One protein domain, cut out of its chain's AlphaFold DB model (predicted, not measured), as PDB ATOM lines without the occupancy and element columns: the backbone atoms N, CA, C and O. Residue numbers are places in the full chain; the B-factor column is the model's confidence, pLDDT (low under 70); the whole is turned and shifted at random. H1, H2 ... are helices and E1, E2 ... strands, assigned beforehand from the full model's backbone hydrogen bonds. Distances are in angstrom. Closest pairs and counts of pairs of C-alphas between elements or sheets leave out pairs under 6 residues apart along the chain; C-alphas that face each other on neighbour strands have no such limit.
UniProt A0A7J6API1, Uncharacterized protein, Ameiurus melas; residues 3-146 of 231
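What this domain is: This is residues 3 to 146 of the 231 residues of an uncharacterized protein of Ameiurus melas (UniProt A0A7J6API1). A small three-stranded sheet, E1 E2 E5, has the long helix H3 over one face with residues 78 to 86, and the short H1 over the other. H2 packs on H3 at a steep tilt, the hairpin E3 E4 lies beside residues 59 to 63 of H2, and the unnamed residues 128 to 146 loop from H6 back to E3. The printed part has 144 residues, with six named helices and five strands in the order E1 H1 E2 E3 E4 H2 H3 E5 H4 H5 H6; the class is mixed, helices holding 47 and strands 25 of the 72 residues in named elements. The larger sheet, order E1 E2 E5, is mixed, and E3 E4 is antiparallel. The whole is compact, with a radius of gyration of the C-alphas of 16.1 A, and only just flat, spanning 48 by 43 by 24 A.

Where its parts are: E1, residues 10 to 14, begins at C-alpha (-43.409, 23.185, -5.662) and is 13.0 A long; E2 is residues 31 to 35, 13.1 A, and E5 residues 103 to 106. H3, residues 78 to 95, is 25.6 A long and ends at C-alpha (-53.032, 52.341, 7.452). H2 is residues 59 to 70, 16.6 A. E3 is residues 44 to 49, 15.1 A, and E4 residues 54 to 58. H1 is residues 20 to 23, H4 108 to 112, H5 116 to 119 and H6 124 to 127, ending at C-alpha (-40.112, 45.843, -22.895).

How they stand to each other: E1 and E2 are parallel at 13 degrees, with N 12 and O 32 2.8 A apart. E1, H1 and E2 form a strand-helix-strand unit, two parallel neighbour strands with a helix between, its crossover right-handed. E2 and E5 are antiparallel at 165 degrees, with N 35 and O 103 2.8 A apart. H3 runs along the strands at 0 degrees to E5 on the local plane. H4 is on the same face as H3, and H1 on the opposite face at a height over the sheet of 7.6 A. H3 touches H4 with residues 78 to 80, the closest C-alphas being Gly 79 and Leu 111, 4.0 A. H2 only grazes the sheet, with residues 60 to 64. It touches H3, opposite ways at a steep tilt of 46 degrees; the closest C-alphas are Trp 64 and Val 85, 5.8 A. In the hairpin E3 and E4, at 140 degrees, N 46 and O 57 are 2.8 A apart. The closest C-alphas of E3 and H2 are Ala 45 and Leu 59, 5.4 A. H5 is not on the sheet; H6 is close to but not clearly touching H2, Arg 70 and Ala 124 having the closest C-alphas, 6.6 A. Every O i to N i+4 pair is within hydrogen-bond range in H2 and H3; in H4 it is 0 of 1, with 2 of 2 O i to N i+3 pairs, and H1, H5 and H6 are too short for an O i to N i+4 pair.

The domain as a whole: The farthest C-alphas, Lys 3 and Thr 51, are 49.1 A apart. The printed part has no cut, and no link between named elements is long. Residues 143 to 144 pair antiparallel with residues 44 to 45 of E3. The mean pLDDT of the printed part is 90.5, and residues 123 to 137 are under 70.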
ATOM      1  N   LYS A   3     -44.363  11.827  -2.169       94.19
ATOM      2  CA  LYS A   3     -44.102  10.370  -2.142       94.19
ATOM      3  C   LYS A   3     -44.067   9.699  -3.523       94.19
ATOM      4  O   LYS A   3     -43.438   8.666  -3.675       94.19
ATOM      5  N   ASN A   4     -44.741  10.287  -4.512       96.25
ATOM      6  CA  ASN A   4     -44.840   9.737  -5.865       96.25
ATOM      7  C   ASN A   4     -43.943  10.500  -6.854       96.25
ATOM      8  O   ASN A   4     -44.165  10.392  -8.055       96.25
ATOM      9  N   HIS A   5     -43.016  11.333  -6.366       94.44
ATOM     10  CA  HIS A   5     -42.047  12.087  -7.168       94.44
ATOM     11  C   HIS A   5     -42.663  12.867  -8.343       94.44
ATOM     12  O   HIS A   5     -42.078  12.972  -9.415       94.44
ATOM     13  N   LYS A   6     -43.861  13.437  -8.145       97.06
ATOM     14  CA  LYS A   6     -44.591  14.143  -9.214       97.06
ATOM     15  C   LYS A   6     -44.035  15.532  -9.552       97.06
ATOM     16  O   LYS A   6     -44.523  16.156 -10.485       97.06
ATOM     17  N   PHE A   7     -43.079  16.038  -8.778       96.44
ATOM     18  CA  PHE A   7     -42.445  17.338  -8.987       96.44
ATOM     19  C   PHE A   7     -41.050  17.364  -8.355       96.44
ATOM     20  O   PHE A   7     -40.805  16.671  -7.367       96.44
ATOM     21  N   SER A   8     -40.161  18.196  -8.905       95.31
ATOM     22  CA  SER A   8     -38.845  18.477  -8.312       95.31
ATOM     23  C   SER A   8     -38.980  19.443  -7.131       95.31
ATOM     24  O   SER A   8     -38.608  19.115  -6.006       95.31
ATOM     25  N   LYS A   9     -39.626  20.590  -7.368       96.81
ATOM     26  CA  LYS A   9     -39.975  21.609  -6.371       96.81
ATOM     27  C   LYS A   9     -41.397  22.121  -6.624       96.81
ATOM     28  O   LYS A   9     -41.870  22.072  -7.759       96.81
ATOM     29  N   MET A  10     -42.066  22.609  -5.587       97.69
ATOM     30  CA  MET A  10     -43.409  23.185  -5.662       97.69
ATOM     31  C   MET A  10     -43.466  24.488  -4.871       97.69
ATOM     32  O   MET A  10     -42.907  24.580  -3.780       97.69
ATOM     33  N   VAL A  11     -44.176  25.474  -5.413       98.12
ATOM     34  CA  VAL A  11     -44.435  26.753  -4.749       98.12
ATOM     35  C   VAL A  11     -45.944  26.967  -4.670       98.12
ATOM     36  O   VAL A  11     -46.648  26.740  -5.651       98.12
ATOM     37  N   ILE A  12     -46.439  27.375  -3.502       98.31
ATOM     38  CA  ILE A  12     -47.862  27.606  -3.226       98.31
ATOM     39  C   ILE A  12     -48.029  29.046  -2.746       98.31
ATOM     40  O   ILE A  12     -47.442  29.420  -1.736       98.31
ATOM     41  N   TYR A  13     -48.846  29.835  -3.444       98.50
ATOM     42  CA  TYR A  13     -49.329  31.137  -2.974       98.50
ATOM     43  C   TYR A  13     -50.791  30.958  -2.583       98.50
ATOM     44  O   TYR A  13     -51.575  30.440  -3.378       98.50
ATOM     45  N   MET A  14     -51.148  31.338  -1.360       98.38
ATOM     46  CA  MET A  14     -52.489  31.132  -0.820       98.38
ATOM     47  C   MET A  14     -53.093  32.450  -0.342       98.38
ATOM     48  O   MET A  14     -52.682  32.987   0.687       98.38
ATOM     49  N   GLU A  15     -54.078  32.930  -1.098       97.62
ATOM     50  CA  GLU A  15     -54.953  34.042  -0.730       97.62
ATOM     51  C   GLU A  15     -56.213  33.485  -0.070       97.62
ATOM     52  O   GLU A  15     -57.015  32.811  -0.717       97.62
ATOM     53  N   SER A  16     -56.329  33.712   1.232       96.25
ATOM     54  CA  SER A  16     -57.561  33.529   1.992       96.25
ATOM     55  C   SER A  16     -57.385  34.117   3.390       96.25
ATOM     56  O   SER A  16     -56.279  34.096   3.957       96.25
ATOM     57  N   CYS A  17     -58.500  34.492   4.018       95.44
ATOM     58  CA  CYS A  17     -58.584  34.619   5.466       95.44
ATOM     59  C   CYS A  17     -58.042  33.341   6.124       95.44
ATOM     60  O   CYS A  17     -58.278  32.228   5.639       95.44
ATOM     61  N   HIS A  18     -57.299  33.494   7.221       94.94
ATOM     62  CA  HIS A  18     -56.696  32.387   7.963       94.94
ATOM     63  C   HIS A  18     -55.768  31.477   7.133       94.94
ATOM     64  O   HIS A  18     -55.480  30.358   7.560       94.94
ATOM     65  N   SER A  19     -55.264  31.919   5.973       97.00
ATOM     66  CA  SER A  19     -54.444  31.102   5.052       97.00
ATOM     67  C   SER A  19     -53.211  30.483   5.721       97.00
ATOM     68  O   SER A  19     -52.823  29.361   5.395       97.00
ATOM     69  N   GLY A  20     -52.634  31.143   6.730       96.19
ATOM     70  CA  GLY A  20     -51.566  30.577   7.560       96.19
ATOM     71  C   GLY A  20     -51.922  29.222   8.189       96.19
ATOM     72  O   GLY A  20     -51.067  28.342   8.269       96.19
ATOM     73  N   SER A  21     -53.186  29.013   8.571       94.62
ATOM     74  CA  SER A  21     -53.670  27.764   9.186       94.62
ATOM     75  C   SER A  21     -53.611  26.558   8.243       94.62
ATOM     76  O   SER A  21     -53.611  25.417   8.701       94.62
ATOM     77  N   MET A  22     -53.500  26.789   6.935       94.88
ATOM     78  CA  MET A  22     -53.410  25.726   5.938       94.88
ATOM     79  C   MET A  22     -51.980  25.220   5.742       94.88
ATOM     80  O   MET A  22     -51.792  24.078   5.329       94.88
ATOM     81  N   LEU A  23     -50.974  26.063   6.012       95.44
ATOM     82  CA  LEU A  23     -49.572  25.786   5.680       95.44
ATOM     83  C   LEU A  23     -48.620  25.818   6.885       95.44
ATOM     84  O   LEU A  23     -47.455  25.471   6.722       95.44
ATOM     85  N   TYR A  24     -49.082  26.154   8.094       92.50
ATOM     86  CA  TYR A  24     -48.210  26.247   9.277       92.50
ATOM     87  C   TYR A  24     -47.478  24.944   9.646       92.50
ATOM     88  O   TYR A  24     -46.393  25.009  10.217       92.50
ATOM     89  N   GLN A  25     -48.033  23.776   9.297       92.12
ATOM     90  CA  GLN A  25     -47.394  22.462   9.495       92.12
ATOM     91  C   GLN A  25     -46.665  21.932   8.248       92.12
ATOM     92  O   GLN A  25     -46.208  20.788   8.248       92.12
ATOM     93  N   LEU A  26     -46.561  22.720   7.170       94.94
ATOM     94  CA  LEU A  26     -45.850  22.308   5.958       94.94
ATOM     95  C   LEU A  26     -44.372  22.048   6.291       94.94
ATOM     96  O   LEU A  26     -43.653  22.958   6.709       94.94
ATOM     97  N   SER A  27     -43.919  20.809   6.094       93.00
ATOM     98  CA  SER A  27     -42.592  20.330   6.524       93.00
ATOM     99  C   SER A  27     -41.776  19.691   5.392       93.00
ATOM    100  O   SER A  27     -40.612  19.317   5.562       93.00
ATOM    101  N   GLU A  28     -42.375  19.576   4.212       94.31
ATOM    102  CA  GLU A  28     -41.820  18.981   3.013       94.31
ATOM    103  C   GLU A  28     -40.671  19.831   2.460       94.31
ATOM    104  O   GLU A  28     -40.850  20.976   2.053       94.31
ATOM    105  N   ARG A  29     -39.480  19.230   2.363       90.38
ATOM    106  CA  ARG A  29     -38.230  19.899   1.949       90.38
ATOM    107  C   ARG A  29     -38.154  20.313   0.475       90.38
ATOM    108  O   ARG A  29     -37.090  20.687   0.009       90.38
ATOM    109  N   ASN A  30     -39.238  20.183  -0.278       94.75
ATOM    110  CA  ASN A  30     -39.317  20.589  -1.679       94.75
ATOM    111  C   ASN A  30     -40.605  21.363  -1.996       94.75
ATOM    112  O   ASN A  30     -40.948  21.537  -3.167       94.75
ATOM    113  N   VAL A  31     -41.325  21.805  -0.964       98.00
ATOM    114  CA  VAL A  31     -42.527  22.627  -1.091       98.00
ATOM    115  C   VAL A  31     -42.308  23.908  -0.305       98.00
ATOM    116  O   VAL A  31     -41.979  23.863   0.876       98.00
ATOM    117  N   TYR A  32     -42.510  25.048  -0.951       98.38
ATOM    118  CA  TYR A  32     -42.480  26.357  -0.315       98.38
ATOM    119  C   TYR A  32     -43.851  27.011  -0.409       98.38
ATOM    120  O   TYR A  32     -44.459  27.058  -1.477       98.38
ATOM    121  N   GLY A  33     -44.350  27.482   0.726       98.31
ATOM    122  CA  GLY A  33     -45.659  28.105   0.840       98.31
ATOM    123  C   GLY A  33     -45.541  29.570   1.218       98.31
ATOM    124  O   GLY A  33     -44.733  29.912   2.078       98.31
ATOM    125  N   VAL A  34     -46.378  30.417   0.631       98.44
ATOM    126  CA  VAL A  34     -46.587  31.811   1.022       98.44
ATOM    127  C   VAL A  34     -48.080  32.016   1.243       98.44
ATOM    128  O   VAL A  34     -48.891  31.668   0.386       98.44
ATOM    129  N   THR A  35     -48.450  32.568   2.391       98.56
ATOM    130  CA  THR A  35     -49.842  32.837   2.759       98.56
ATOM    131  C   THR A  35     -50.078  34.331   2.873       98.56
ATOM    132  O   THR A  35     -49.187  35.076   3.293       98.56
ATOM    133  N   ALA A  36     -51.290  34.763   2.539       98.19
ATOM    134  CA  ALA A  36     -51.709  36.152   2.648       98.19
ATOM    135  C   ALA A  36     -51.688  36.683   4.082       98.19
ATOM    136  O   ALA A  36     -51.431  37.868   4.307       98.19
ATOM    137  N   CYS A  37     -51.949  35.812   5.056       96.88
ATOM    138  CA  CYS A  37     -52.052  36.190   6.455       96.88
ATOM    139  C   CYS A  37     -51.618  35.055   7.406       96.88
ATOM    140  O   CYS A  37     -51.325  33.926   6.987       96.88
ATOM    141  N   LYS A  38     -51.535  35.365   8.705       95.62
ATOM    142  CA  LYS A  38     -51.326  34.390   9.791       95.62
ATOM    143  C   LYS A  38     -52.556  33.485   9.963       95.62
ATOM    144  O   LYS A  38     -53.629  33.838   9.487       95.62
ATOM    145  N   PRO A  39     -52.448  32.364  10.704       93.81
ATOM    146  CA  PRO A  39     -53.608  31.531  11.042       93.81
ATOM    147  C   PRO A  39     -54.775  32.314  11.659       93.81
ATOM    148  O   PRO A  39     -55.931  31.986  11.423       93.81
ATOM    149  N   ASP A  40     -54.472  33.384  12.390       90.31
ATOM    150  CA  ASP A  40     -55.450  34.146  13.160       90.31
ATOM    151  C   ASP A  40     -55.822  35.497  12.536       90.31
ATOM    152  O   ASP A  40     -56.699  36.178  13.066       90.31
ATOM    153  N   ASP A  41     -55.184  35.881  11.432       90.94
ATOM    154  CA  ASP A  41     -55.440  37.146  10.738       90.94
ATOM    155  C   ASP A  41     -56.471  36.937   9.611       90.94
ATOM    156  O   ASP A  41     -56.610  35.843   9.052       90.94
ATOM    157  N   LYS A  42     -57.167  38.013   9.239       92.31
ATOM    158  CA  LYS A  42     -57.983  38.071   8.021       92.31
ATOM    159  C   LYS A  42     -57.150  38.571   6.835       92.31
ATOM    160  O   LYS A  42     -56.025  39.046   7.011       92.31
ATOM    161  N   ASP A  43     -57.692  38.431   5.632       93.12
ATOM    162  CA  ASP A  43     -57.216  39.132   4.441       93.12
ATOM    163  C   ASP A  43     -58.144  40.310   4.097       93.12
ATOM    164  O   ASP A  43     -59.140  40.557   4.781       93.12
ATOM    165  N   TYR A  44     -57.754  41.090   3.091       96.75
ATOM    166  CA  TYR A  44     -58.434  42.324   2.719       96.75
ATOM    167  C   TYR A  44     -58.513  42.433   1.198       96.75
ATOM    168  O   TYR A  44     -57.533  42.158   0.501       96.75
ATOM    169  N   ALA A  45     -59.645  42.923   0.705       96.75
ATOM    170  CA  ALA A  45     -59.835  43.325  -0.680       96.75
ATOM    171  C   ALA A  45     -59.286  44.743  -0.920       96.75
ATOM    172  O   ALA A  45     -59.101  45.526   0.017       96.75
ATOM    173  N   CYS A  46     -59.030  45.097  -2.178       94.94
ATOM    174  CA  CYS A  46     -58.641  46.441  -2.596       94.94
ATOM    175  C   CYS A  46     -59.241  46.834  -3.955       94.94
ATOM    176  O   CYS A  46     -59.728  45.991  -4.712       94.94
ATOM    177  N   PHE A  47     -59.158  48.131  -4.276       94.31
ATOM    178  CA  PHE A  47     -59.663  48.723  -5.521       94.31
ATOM    179  C   PHE A  47     -61.168  48.517  -5.716       94.31
ATOM    180  O   PHE A  47     -61.598  47.754  -6.582       94.31
ATOM    181  N   LEU A  48     -61.973  49.201  -4.905       93.94
ATOM    182  CA  LEU A  48     -63.419  49.232  -5.091       93.94
ATOM    183  C   LEU A  48     -63.748  50.063  -6.339       93.94
ATOM    184  O   LEU A  48     -63.569  51.277  -6.358       93.94
ATOM    185  N   ASP A  49     -64.232  49.408  -7.390       94.06
ATOM    186  CA  ASP A  49     -64.643  50.068  -8.628       94.06
ATOM    187  C   ASP A  49     -66.118  50.452  -8.529       94.06
ATOM    188  O   ASP A  49     -66.992  49.589  -8.552       94.06
ATOM    189  N   GLU A  50     -66.415  51.748  -8.433       90.00
ATOM    190  CA  GLU A  50     -67.794  52.239  -8.292       90.00
ATOM    191  C   GLU A  50     -68.667  51.911  -9.512       90.00
ATOM    192  O   GLU A  50     -69.864  51.665  -9.374       90.00
ATOM    193  N   THR A  51     -68.068  51.866 -10.708       92.69
ATOM    194  CA  THR A  51     -68.799  51.607 -11.959       92.69
ATOM    195  C   THR A  51     -69.278  50.156 -12.037       92.69
ATOM    196  O   THR A  51     -70.418  49.895 -12.414       92.69
ATOM    197  N   ARG A  52     -68.420  49.198 -11.672       94.56
ATOM    198  CA  ARG A  52     -68.737  47.760 -11.616       94.56
ATOM    199  C   ARG A  52     -69.356  47.350 -10.287       94.56
ATOM    200  O   ARG A  52     -69.921  46.263 -10.198       94.56
ATOM    201  N   ASN A  53     -69.249  48.210  -9.282       94.50
ATOM    202  CA  ASN A  53     -69.665  47.994  -7.909       94.50
ATOM    203  C   ASN A  53     -69.123  46.676  -7.328       94.50
ATOM    204  O   ASN A  53     -69.881  45.801  -6.910       94.50
ATOM    205  N   THR A  54     -67.799  46.523  -7.372       95.31
ATOM    206  CA  THR A  54     -67.063  45.376  -6.819       95.31
ATOM    207  C   THR A  54     -65.614  45.760  -6.531       95.31
ATOM    208  O   THR A  54     -65.080  46.673  -7.159       95.31
ATOM    209  N   CYS A  55     -64.957  45.045  -5.619       95.25
ATOM    210  CA  CYS A  55     -63.501  45.098  -5.498       95.25
ATOM    211  C   CYS A  55     -62.853  44.367  -6.681       95.25
ATOM    212  O   CYS A  55     -63.362  43.332  -7.122       95.25
ATOM    213  N   LEU A  56     -61.753  44.910  -7.208       95.50
ATOM    214  CA  LEU A  56     -61.065  44.358  -8.380       95.50
ATOM    215  C   LEU A  56     -59.938  43.384  -8.026       95.50
ATOM    216  O   LEU A  56     -59.492  42.645  -8.902       95.50
ATOM    217  N   ALA A  57     -59.451  43.396  -6.784       95.56
ATOM    218  CA  ALA A  57     -58.383  42.505  -6.349       95.56
ATOM    219  C   ALA A  57     -58.395  42.275  -4.835       95.56
ATOM    220  O   ALA A  57     -58.977  43.056  -4.082       95.56
ATOM    221  N   ASP A  58     -57.660  41.254  -4.406       97.00
ATOM    222  CA  ASP A  58     -57.250  41.061  -3.017       97.00
ATOM    223  C   ASP A  58     -55.869  41.680  -2.776       97.00
ATOM    224  O   ASP A  58     -55.000  41.679  -3.656       97.00
ATOM    225  N   LEU A  59     -55.656  42.223  -1.578       96.69
ATOM    226  CA  LEU A  59     -54.481  43.018  -1.234       96.69
ATOM    227  C   LEU A  59     -53.178  42.228  -1.400       96.69
ATOM    228  O   LEU A  59     -52.234  42.721  -2.022       96.69
ATOM    229  N   PHE A  60     -53.099  41.009  -0.861       97.69
ATOM    230  CA  PHE A  60     -51.889  40.195  -0.980       97.69
ATOM    231  C   PHE A  60     -51.641  39.802  -2.439       97.69
ATOM    232  O   PHE A  60     -50.526  39.989  -2.937       97.69
ATOM    233  N   SER A  61     -52.682  39.342  -3.133       97.50
ATOM    234  CA  SER A  61     -52.645  38.924  -4.532       97.50
ATOM    235  C   SER A  61     -52.171  40.033  -5.451       97.50
ATOM    236  O   SER A  61     -51.219  39.842  -6.211       97.50
ATOM    237  N   TYR A  62     -52.760  41.222  -5.324       96.12
ATOM    238  CA  TYR A  62     -52.320  42.398  -6.057       96.12
ATOM    239  C   TYR A  62     -50.842  42.695  -5.803       96.12
ATOM    240  O   TYR A  62     -50.082  42.876  -6.754       96.12
ATOM    241  N   VAL A  63     -50.412  42.731  -4.539       96.12
ATOM    242  CA  VAL A  63     -49.045  43.128  -4.189       96.12
ATOM    243  C   VAL A  63     -48.009  42.173  -4.786       96.12
ATOM    244  O   VAL A  63     -47.021  42.645  -5.358       96.12
ATOM    245  N   TRP A  64     -48.195  40.851  -4.691       96.19
ATOM    246  CA  TRP A  64     -47.193  39.910  -5.206       96.19
ATOM    247  C   TRP A  64     -47.200  39.823  -6.738       96.19
ATOM    248  O   TRP A  64     -46.120  39.760  -7.339       96.19
ATOM    249  N   LEU A  65     -48.376  39.889  -7.376       94.94
ATOM    250  CA  LEU A  65     -48.500  39.917  -8.836       94.94
ATOM    251  C   LEU A  65     -47.879  41.195  -9.406       94.94
ATOM    252  O   LEU A  65     -46.986  41.125 -10.247       94.94
ATOM    253  N   ASN A  66     -48.258  42.360  -8.877       91.19
ATOM    254  CA  ASN A  66     -47.730  43.649  -9.320       91.19
ATOM    255  C   ASN A  66     -46.217  43.770  -9.080       91.19
ATOM    256  O   ASN A  66     -45.508  44.352  -9.899       91.19
ATOM    257  N   HIS A  67     -45.690  43.198  -7.991       91.94
ATOM    258  CA  HIS A  67     -44.243  43.101  -7.804       91.94
ATOM    259  C   HIS A  67     -43.587  42.273  -8.917       91.94
ATOM    260  O   HIS A  67     -42.602  42.719  -9.500       91.94
ATOM    261  N   THR A  68     -44.137  41.094  -9.231       92.44
ATOM    262  CA  THR A  68     -43.603  40.194 -10.273       92.44
ATOM    263  C   THR A  68     -43.532  40.880 -11.638       92.44
ATOM    264  O   THR A  68     -42.513  40.777 -12.317       92.44
ATOM    265  N   GLU A  69     -44.562  41.648 -12.002       87.50
ATOM    266  CA  GLU A  69     -44.623  42.408 -13.261       87.50
ATOM    267  C   GLU A  69     -43.565  43.523 -13.361       87.50
ATOM    268  O   GLU A  69     -43.153  43.920 -14.449       87.50
ATOM    269  N   ARG A  70     -43.099  44.052 -12.224       86.06
ATOM    270  CA  ARG A  70     -42.211  45.229 -12.174       86.06
ATOM    271  C   ARG A  70     -40.729  44.887 -12.032       86.06
ATOM    272  O   ARG A  70     -39.884  45.761 -12.255       86.06
ATOM    273  N   VAL A  71     -40.401  43.654 -11.656       88.62
ATOM    274  CA  VAL A  71     -39.023  43.209 -11.404       88.62
ATOM    275  C   VAL A  71     -38.476  42.339 -12.534       88.62
ATOM    276  O   VAL A  71     -39.210  41.773 -13.337       88.62
ATOM    277  N   ASN A  72     -37.150  42.212 -12.589       90.00
ATOM    278  CA  ASN A  72     -36.507  41.207 -13.428       90.00
ATOM    279  C   ASN A  72     -36.494  39.865 -12.679       90.00
ATOM    280  O   ASN A  72     -35.696  39.677 -11.759       90.00
ATOM    281  N   THR A  73     -37.351  38.927 -13.087       93.69
ATOM    282  CA  THR A  73     -37.518  37.632 -12.403       93.69
ATOM    283  C   THR A  73     -36.261  36.759 -12.421       93.69
ATOM    284  O   THR A  73     -36.121  35.908 -11.546       93.69
ATOM    285  N   CYS A  74     -35.317  36.995 -13.342       93.81
ATOM    286  CA  CYS A  74     -34.029  36.290 -13.391       93.81
ATOM    287  C   CYS A  74     -33.033  36.750 -12.316       93.81
ATOM    288  O   CYS A  74     -32.072  36.043 -12.030       93.81
ATOM    289  N   SER A  75     -33.228  37.943 -11.749       93.56
ATOM    290  CA  SER A  75     -32.352  38.527 -10.722       93.56
ATOM    291  C   SER A  75     -33.062  38.779  -9.394       93.56
ATOM    292  O   SER A  75     -32.476  39.373  -8.492       93.56
ATOM    293  N   THR A  76     -34.332  38.386  -9.285       95.75
ATOM    294  CA  THR A  76     -35.138  38.560  -8.081       95.75
ATOM    295  C   THR A  76     -35.496  37.201  -7.504       95.75
ATOM    296  O   THR A  76     -36.063  36.365  -8.204       95.75
ATOM    297  N   SER A  77     -35.174  36.981  -6.230       98.19
ATOM    298  CA  SER A  77     -35.470  35.729  -5.536       98.19
ATOM    299  C   SER A  77     -36.844  35.733  -4.860       98.19
ATOM    300  O   SER A  77     -37.411  36.791  -4.569       98.19
ATOM    301  N   PHE A  78     -37.358  34.545  -4.525       98.44
ATOM    302  CA  PHE A  78     -38.559  34.415  -3.689       98.44
ATOM    303  C   PHE A  78     -38.413  35.103  -2.330       98.44
ATOM    304  O   PHE A  78     -39.376  35.678  -1.830       98.44
ATOM    305  N   GLY A  79     -37.217  35.084  -1.734       98.50
ATOM    306  CA  GLY A  79     -36.955  35.777  -0.473       98.50
ATOM    307  C   GLY A  79     -37.093  37.293  -0.599       98.50
ATOM    308  O   GLY A  79     -37.731  37.921   0.242       98.50
ATOM    309  N   GLN A  80     -36.563  37.875  -1.678       98.56
ATOM    310  CA  GLN A  80     -36.710  39.307  -1.950       98.56
ATOM    311  C   GLN A  80     -38.174  39.687  -2.188       98.56
ATOM    312  O   GLN A  80     -38.651  40.660  -1.603       98.56
ATOM    313  N   GLN A  81     -38.909  38.895  -2.976       98.31
ATOM    314  CA  GLN A  81     -40.341  39.122  -3.162       98.31
ATOM    315  C   GLN A  81     -41.108  39.005  -1.843       98.31
ATOM    316  O   GLN A  81     -41.938  39.859  -1.557       98.31
ATOM    317  N   PHE A  82     -40.838  37.985  -1.026       98.62
ATOM    318  CA  PHE A  82     -41.554  37.794   0.234       98.62
ATOM    319  C   PHE A  82     -41.352  38.968   1.198       98.62
ATOM    320  O   PHE A  82     -42.326  39.433   1.787       98.62
ATOM    321  N   ILE A  83     -40.124  39.486   1.321       98.62
ATOM    322  CA  ILE A  83     -39.837  40.680   2.131       98.62
ATOM    323  C   ILE A  83     -40.677  41.862   1.638       98.62
ATOM    324  O   ILE A  83     -41.405  42.462   2.429       98.62
ATOM    325  N   TYR A  84     -40.650  42.138   0.331       97.94
ATOM    326  CA  TYR A  84     -41.439  43.218  -0.260       97.94
ATOM    327  C   TYR A  84     -42.941  43.045  -0.004       97.94
ATOM    328  O   TYR A  84     -43.606  43.968   0.465       97.94
ATOM    329  N   VAL A  85     -43.481  41.855  -0.285       98.00
ATOM    330  CA  VAL A  85     -44.910  41.552  -0.140       98.00
ATOM    331  C   VAL A  85     -45.346  41.718   1.311       98.00
ATOM    332  O   VAL A  85     -46.331  42.405   1.579       98.00
ATOM    333  N   LYS A  86     -44.589  41.152   2.256       98.25
ATOM    334  CA  LYS A  86     -44.870  41.269   3.687       98.25
ATOM    335  C   LYS A  86     -44.897  42.729   4.134       98.25
ATOM    336  O   LYS A  86     -45.831  43.136   4.818       98.25
ATOM    337  N   GLU A  87     -43.918  43.528   3.718       97.62
ATOM    338  CA  GLU A  87     -43.858  44.950   4.062       97.62
ATOM    339  C   GLU A  87     -45.032  45.749   3.487       97.62
ATOM    340  O   GLU A  87     -45.670  46.507   4.221       97.62
ATOM    341  N   GLN A  88     -45.340  45.594   2.195       96.06
ATOM    342  CA  GLN A  88     -46.394  46.382   1.549       96.06
ATOM    343  C   GLN A  88     -47.788  46.016   2.063       96.06
ATOM    344  O   GLN A  88     -48.564  46.920   2.379       96.06
ATOM    345  N   VAL A  89     -48.089  44.721   2.208       96.69
ATOM    346  CA  VAL A  89     -49.381  44.249   2.728       96.69
ATOM    347  C   VAL A  89     -49.574  44.704   4.174       96.69
ATOM    348  O   VAL A  89     -50.571  45.354   4.485       96.69
ATOM    349  N   SER A  90     -48.593  44.469   5.054       96.44
ATOM    350  CA  SER A  90     -48.718  44.868   6.460       96.44
ATOM    351  C   SER A  90     -48.804  46.384   6.634       96.44
ATOM    352  O   SER A  90     -49.553  46.866   7.483       96.44
ATOM    353  N   LYS A  91     -48.093  47.168   5.813       95.12
ATOM    354  CA  LYS A  91     -48.211  48.633   5.817       95.12
ATOM    355  C   LYS A  91     -49.593  49.094   5.351       95.12
ATOM    356  O   LYS A  91     -50.129  50.042   5.922       95.12
ATOM    357  N   ALA A  92     -50.145  48.468   4.318       94.00
ATOM    358  CA  ALA A  92     -51.456  48.797   3.776       94.00
ATOM    359  C   ALA A  92     -52.588  48.514   4.768       94.00
ATOM    360  O   ALA A  92     -53.373  49.419   5.046       94.00
ATOM    361  N   ALA A  93     -52.610  47.320   5.364       93.38
ATOM    362  CA  ALA A  93     -53.572  46.970   6.405       93.38
ATOM    363  C   ALA A  93     -53.443  47.909   7.619       93.38
ATOM    364  O   ALA A  93     -54.422  48.515   8.055       93.38
ATOM    365  N   LYS A  94     -52.213  48.176   8.084       94.69
ATOM    366  CA  LYS A  94     -51.975  49.071   9.230       94.69
ATOM    367  C   LYS A  94     -52.487  50.497   9.008       94.69
ATOM    368  O   LYS A  94     -52.941  51.129   9.958       94.69
ATOM    369  N   LYS A  95     -52.454  51.020   7.776       92.69
ATOM    370  CA  LYS A  95     -53.032  52.341   7.452       92.69
ATOM    371  C   LYS A  95     -54.546  52.408   7.689       92.69
ATOM    372  O   LYS A  95     -55.066  53.507   7.843       92.69
ATOM    373  N   LYS A  96     -55.237  51.266   7.715       88.81
ATOM    374  CA  LYS A  96     -56.662  51.147   8.043       88.81
ATOM    375  C   LYS A  96     -56.926  50.806   9.514       88.81
ATOM    376  O   LYS A  96     -58.080  50.684   9.889       88.81
ATOM    377  N   GLY A  97     -55.886  50.704  10.346       91.62
ATOM    378  CA  GLY A  97     -56.018  50.255  11.737       91.62
ATOM    379  C   GLY A  97     -56.109  48.735  11.883       91.62
ATOM    380  O   GLY A  97     -56.427  48.242  12.958       91.62
ATOM    381  N   GLU A  98     -55.791  48.007  10.817       92.12
ATOM    382  CA  GLU A  98     -56.025  46.576  10.674       92.12
ATOM    383  C   GLU A  98     -54.709  45.775  10.642       92.12
ATOM    384  O   GLU A  98     -53.621  46.336  10.456       92.12
ATOM    385  N   SER A  99     -54.789  44.448  10.803       92.81
ATOM    386  CA  SER A  99     -53.630  43.541  10.781       92.81
ATOM    387  C   SER A  99     -53.762  42.480   9.692       92.81
ATOM    388  O   SER A  99     -54.607  41.596   9.777       92.81
ATOM    389  N   GLN A 100     -52.847  42.515   8.720       96.06
ATOM    390  CA  GLN A 100     -52.620  41.432   7.763       96.06
ATOM    391  C   GLN A 100     -51.115  41.188   7.648       96.06
ATOM    392  O   GLN A 100     -50.352  42.074   7.243       96.06
ATOM    393  N   THR A 101     -50.660  39.993   8.027       97.19
ATOM    394  CA  THR A 101     -49.233  39.642   7.975       97.19
ATOM    395  C   THR A 101     -48.984  38.417   7.098       97.19
ATOM    396  O   THR A 101     -49.206  37.294   7.564       97.19
ATOM    397  N   PRO A 102     -48.447  38.595   5.878       98.25
ATOM    398  CA  PRO A 102     -48.017  37.472   5.060       98.25
ATOM    399  C   PRO A 102     -46.973  36.607   5.768       98.25
ATOM    400  O   PRO A 102     -46.060  37.113   6.437       98.25
ATOM    401  N   CYS A 103     -47.102  35.294   5.606       98.19
ATOM    402  CA  CYS A 103     -46.210  34.298   6.196       98.19
ATOM    403  C   CYS A 103     -45.658  33.369   5.115       98.19
ATOM    404  O   CYS A 103     -46.231  33.255   4.034       98.19
ATOM    405  N   ASN A 104     -44.548  32.698   5.408       97.88
ATOM    406  CA  ASN A 104     -44.006  31.658   4.550       97.88
ATOM    407  C   ASN A 104     -43.652  30.397   5.348       97.88
ATOM    408  O   ASN A 104     -43.356  30.472   6.540       97.88
ATOM    409  N   TYR A 105     -43.722  29.239   4.690       97.88
ATOM    410  CA  TYR A 105     -43.630  27.915   5.313       97.88
ATOM    411  C   TYR A 105     -42.930  26.903   4.392       97.88
ATOM    412  O   TYR A 105     -42.767  27.148   3.194       97.88
ATOM    413  N   GLY A 106     -42.561  25.741   4.940       97.06
ATOM    414  CA  GLY A 106     -41.911  24.662   4.195       97.06
ATOM    415  C   GLY A 106     -40.418  24.901   3.956       97.06
ATOM    416  O   GLY A 106     -39.686  25.320   4.855       97.06
ATOM    417  N   ASP A 107     -39.945  24.607   2.745       97.44
ATOM    418  CA  ASP A 107     -38.529  24.682   2.384       97.44
ATOM    419  C   ASP A 107     -38.017  26.127   2.257       97.44
ATOM    420  O   ASP A 107     -38.118  26.764   1.209       97.44
ATOM    421  N   MET A 108     -37.378  26.633   3.315       96.75
ATOM    422  CA  MET A 108     -36.749  27.963   3.326       96.75
ATOM    423  C   MET A 108     -35.516  28.074   2.414       96.75
ATOM    424  O   MET A 108     -35.058  29.186   2.135       96.75
ATOM    425  N   GLY A 109     -34.990  26.959   1.892       96.62
ATOM    426  CA  GLY A 109     -33.995  26.975   0.819       96.62
ATOM    427  C   GLY A 109     -34.506  27.691  -0.436       96.62
ATOM    428  O   GLY A 109     -33.726  28.328  -1.150       96.62
ATOM    429  N   MET A 110     -35.827  27.693  -0.642       97.19
ATOM    430  CA  MET A 110     -36.491  28.370  -1.754       97.19
ATOM    431  C   MET A 110     -36.332  29.890  -1.738       97.19
ATOM    432  O   MET A 110     -36.413  30.509  -2.793       97.19
ATOM    433  N   LEU A 111     -36.000  30.512  -0.603       97.62
ATOM    434  CA  LEU A 111     -35.791  31.966  -0.526       97.62
ATOM    435  C   LEU A 111     -34.633  32.466  -1.404       97.62
ATOM    436  O   LEU A 111     -34.595  33.643  -1.769       97.62
ATOM    437  N   LYS A 112     -33.695  31.578  -1.749       97.94
ATOM    438  CA  LYS A 112     -32.546  31.867  -2.618       97.94
ATOM    439  C   LYS A 112     -32.831  31.602  -4.098       97.94
ATOM    440  O   LYS A 112     -32.031  31.991  -4.941       97.94
ATOM    441  N   VAL A 113     -33.940  30.934  -4.405       98.00
ATOM    442  CA  VAL A 113     -34.321  30.565  -5.769       98.00
ATOM    443  C   VAL A 113     -34.896  31.779  -6.492       98.00
ATOM    444  O   VAL A 113     -35.666  32.545  -5.906       98.00
ATOM    445  N   MET A 114     -34.510  31.956  -7.756       97.69
ATOM    446  CA  MET A 114     -34.995  33.054  -8.593       97.69
ATOM    447  C   MET A 114     -36.444  32.816  -9.016       97.69
ATOM    448  O   MET A 114     -36.835  31.688  -9.321       97.69
ATOM    449  N   LEU A 115     -37.234  33.890  -9.079       97.06
ATOM    450  CA  LEU A 115     -38.636  33.829  -9.503       97.06
ATOM    451  C   LEU A 115     -38.780  33.202 -10.895       97.06
ATOM    452  O   LEU A 115     -39.748  32.488 -11.150       97.06
ATOM    453  N   SER A 116     -37.799  33.418 -11.777       95.81
ATOM    454  CA  SER A 116     -37.809  32.904 -13.145       95.81
ATOM    455  C   SER A 116     -37.876  31.382 -13.252       95.81
ATOM    456  O   SER A 116     -38.338  30.885 -14.273       95.81
ATOM    457  N   GLU A 117     -37.454  30.639 -12.222       96.19
ATOM    458  CA  GLU A 117     -37.547  29.171 -12.219       96.19
ATOM    459  C   GLU A 117     -39.000  28.663 -12.194       96.19
ATOM    460  O   GLU A 117     -39.251  27.538 -12.616       96.19
ATOM    461  N   PHE A 118     -39.955  29.475 -11.722       96.50
ATOM    462  CA  PHE A 118     -41.366  29.081 -11.576       96.50
ATOM    463  C   PHE A 118     -42.321  29.985 -12.344       96.50
ATOM    464  O   PHE A 118     -43.285  29.502 -12.928       96.50
ATOM    465  N   LEU A 119     -42.065  31.293 -12.329       94.38
ATOM    466  CA  LEU A 119     -42.929  32.302 -12.943       94.38
ATOM    467  C   LEU A 119     -42.479  32.662 -14.365       94.38
ATOM    468  O   LEU A 119     -43.114  33.472 -15.032       94.38
ATOM    469  N   GLY A 120     -41.389  32.051 -14.837       91.12
ATOM    470  CA  GLY A 120     -40.807  32.326 -16.142       91.12
ATOM    471  C   GLY A 120     -40.007  33.627 -16.190       91.12
ATOM    472  O   GLY A 120     -39.922  34.410 -15.236       91.12
ATOM    473  N   VAL A 121     -39.357  33.843 -17.329       85.25
ATOM    474  CA  VAL A 121     -38.561  35.046 -17.573       85.25
ATOM    475  C   VAL A 121     -39.504  36.207 -17.864       85.25
ATOM    476  O   VAL A 121     -40.181  36.229 -18.890       85.25
ATOM    477  N   SER A 122     -39.525  37.190 -16.969       71.06
ATOM    478  CA  SER A 122     -40.193  38.454 -17.230       71.06
ATOM    479  C   SER A 122     -39.306  39.290 -18.140       71.06
ATOM    480  O   SER A 122     -38.214  39.724 -17.766       71.06
ATOM    481  N   PHE A 123     -39.801  39.553 -19.346       63.41
ATOM    482  CA  PHE A 123     -39.195  40.507 -20.265       63.41
ATOM    483  C   PHE A 123     -39.571  41.955 -19.923       63.41
ATOM    484  O   PHE A 123     -39.300  42.844 -20.724       63.41
ATOM    485  N   ALA A 124     -40.164  42.247 -18.757       60.59
ATOM    486  CA  ALA A 124     -40.495  43.618 -18.357       60.59
ATOM    487  C   ALA A 124     -39.268  44.553 -18.381       60.59
ATOM    488  O   ALA A 124     -39.385  45.741 -18.677       60.59
ATOM    489  N   SER A 125     -38.062  44.018 -18.156       55.16
ATOM    490  CA  SER A 125     -36.796  44.740 -18.342       55.16
ATOM    491  C   SER A 125     -36.460  45.029 -19.816       55.16
ATOM    492  O   SER A 125     -35.931  46.099 -20.107       55.16
ATOM    493  N   PHE A 126     -36.814  44.133 -20.744       55.72
ATOM    494  CA  PHE A 126     -36.651  44.288 -22.197       55.72
ATOM    495  C   PHE A 126     -37.716  45.212 -22.812       55.72
ATOM    496  O   PHE A 126     -37.400  46.083 -23.622       55.72
ATOM    497  N   PHE A 127     -38.975  45.067 -22.396       54.97
ATOM    498  CA  PHE A 127     -40.112  45.843 -22.895       54.97
ATOM    499  C   PHE A 127     -40.344  47.155 -22.144       54.97
ATOM    500  O   PHE A 127     -41.231  47.913 -22.526       54.97
ATOM    501  N   LYS A 128     -39.515  47.502 -21.150       53.56
ATOM    502  CA  LYS A 128     -39.555  48.797 -20.438       53.56
ATOM    503  C   LYS A 128     -39.523  50.018 -21.368       53.56
ATOM    504  O   LYS A 128     -39.914  51.106 -20.963       53.56
ATOM    505  N   ARG A 129     -39.038  49.837 -22.603       50.31
ATOM    506  CA  ARG A 129     -38.970  50.858 -23.656       50.31
ATOM    507  C   ARG A 129     -40.260  50.999 -24.486       50.31
ATOM    508  O   ARG A 129     -40.428  52.031 -25.122       50.31
ATOM    509  N   TYR A 130     -41.149  50.002 -24.473       52.84
ATOM    510  CA  TYR A 130     -42.363  49.942 -25.310       52.84
ATOM    511  C   TYR A 130     -43.664  49.756 -24.523       52.84
ATOM    512  O   TYR A 130     -44.737  50.032 -25.054       52.84
ATOM    513  N   MET A 131     -43.590  49.305 -23.271       50.81
ATOM    514  CA  MET A 131     -44.751  49.223 -22.399       50.81
ATOM    515  C   MET A 131     -45.018  50.592 -21.768       50.81
ATOM    516  O   MET A 131     -44.071  51.234 -21.293       50.81
ATOM    517  N   PRO A 132     -46.284  51.051 -21.730       54.56
ATOM    518  CA  PRO A 132     -46.640  52.182 -20.891       54.56
ATOM    519  C   PRO A 132     -46.150  51.893 -19.473       54.56
ATOM    520  O   PRO A 132     -46.217  50.750 -19.015       54.56
ATOM    521  N   LYS A 133     -45.623  52.918 -18.787       53.38
ATOM    522  CA  LYS A 133     -45.274  52.780 -17.369       53.38
ATOM    523  C   LYS A 133     -46.477  52.138 -16.678       53.38
ATOM    524  O   LYS A 133     -47.580  52.659 -16.877       53.38
ATOM    525  N   PRO A 134     -46.297  51.027 -15.936       55.12
ATOM    526  CA  PRO A 134     -47.404  50.435 -15.209       55.12
ATOM    527  C   PRO A 134     -48.030  51.558 -14.402       55.12
ATOM    528  O   PRO A 134     -47.310  52.278 -13.705       55.12
ATOM    529  N   LEU A 135     -49.335  51.769 -14.599       54.28
ATOM    530  CA  LEU A 135     -50.066  52.788 -13.868       54.28
ATOM    531  C   LEU A 135     -49.732  52.546 -12.395       54.28
ATOM    532  O   LEU A 135     -49.894  51.426 -11.898       54.28
ATOM    533  N   ASP A 136     -49.172  53.547 -11.719       54.81
ATOM    534  CA  ASP A 136     -49.015  53.483 -10.274       54.81
ATOM    535  C   ASP A 136     -50.418  53.607  -9.692       54.81
ATOM    536  O   ASP A 136     -50.857  54.682  -9.291       54.81
ATOM    537  N   PHE A 137     -51.150  52.489  -9.715       60.44
ATOM    538  CA  PHE A 137     -52.358  52.322  -8.940       60.44
ATOM    539  C   PHE A 137     -51.930  52.470  -7.491       60.44
ATOM    540  O   PHE A 137     -51.361  51.560  -6.874       60.44
ATOM    541  N   LEU A 138     -52.133  53.683  -6.978       73.25
ATOM    542  CA  LEU A 138     -52.026  53.958  -5.567       73.25
ATOM    543  C   LEU A 138     -53.023  53.026  -4.900       73.25
ATOM    544  O   LEU A 138     -54.221  53.144  -5.138       73.25
ATOM    545  N   LEU A 139     -52.508  52.075  -4.123       82.62
ATOM    546  CA  LEU A 139     -53.337  51.125  -3.404       82.62
ATOM    547  C   LEU A 139     -54.445  51.885  -2.663       82.62
ATOM    548  O   LEU A 139     -54.156  52.693  -1.773       82.62
ATOM    549  N   SER A 140     -55.687  51.626  -3.054       85.81
ATOM    550  CA  SER A 140     -56.879  52.295  -2.550       85.81
ATOM    551  C   SER A 140     -57.866  51.270  -2.011       85.81
ATOM    552  O   SER A 140     -57.758  50.074  -2.289       85.81
ATOM    553  N   ASP A 141     -58.811  51.758  -1.208       90.19
ATOM    554  CA  ASP A 141     -60.001  50.997  -0.815       90.19
ATOM    555  C   ASP A 141     -59.679  49.638  -0.194       90.19
ATOM    556  O   ASP A 141     -60.286  48.630  -0.524       90.19
ATOM    557  N   VAL A 142     -58.690  49.611   0.704       91.81
ATOM    558  CA  VAL A 142     -58.424  48.424   1.522       91.81
ATOM    559  C   VAL A 142     -59.630  48.199   2.434       91.81
ATOM    560  O   VAL A 142     -59.919  49.053   3.282       91.81
ATOM    561  N   VAL A 143     -60.322  47.081   2.224       93.50
ATOM    562  CA  VAL A 143     -61.605  46.718   2.839       93.50
ATOM    563  C   VAL A 143     -61.514  45.288   3.377       93.50
ATOM    564  O   VAL A 143     -60.934  44.431   2.718       93.50
ATOM    565  N   ASP A 144     -62.074  45.019   4.562       93.38
ATOM    566  CA  ASP A 144     -62.199  43.643   5.074       93.38
ATOM    567  C   ASP A 144     -63.019  42.816   4.075       93.38
ATOM    568  O   ASP A 144     -64.143  43.189   3.728       93.38
ATOM    569  N   THR A 145     -62.462  41.698   3.605       92.12
ATOM    570  CA  THR A 145     -63.103  40.815   2.623       92.12
ATOM    571  C   THR A 145     -64.516  40.411   3.057       92.12
ATOM    572  O   THR A 145     -65.409  40.298   2.214       92.12
ATOM    573  N   THR A 146     -64.772  40.271   4.366       91.25
ATOM    574  CA  THR A 146     -66.106  39.928   4.881       91.25
ATOM    575  C   THR A 146     -67.113  41.066   4.747       91.25
ATOM    576  O   THR A 146     -68.306  40.805   4.761       91.25
TER     577      THR A 146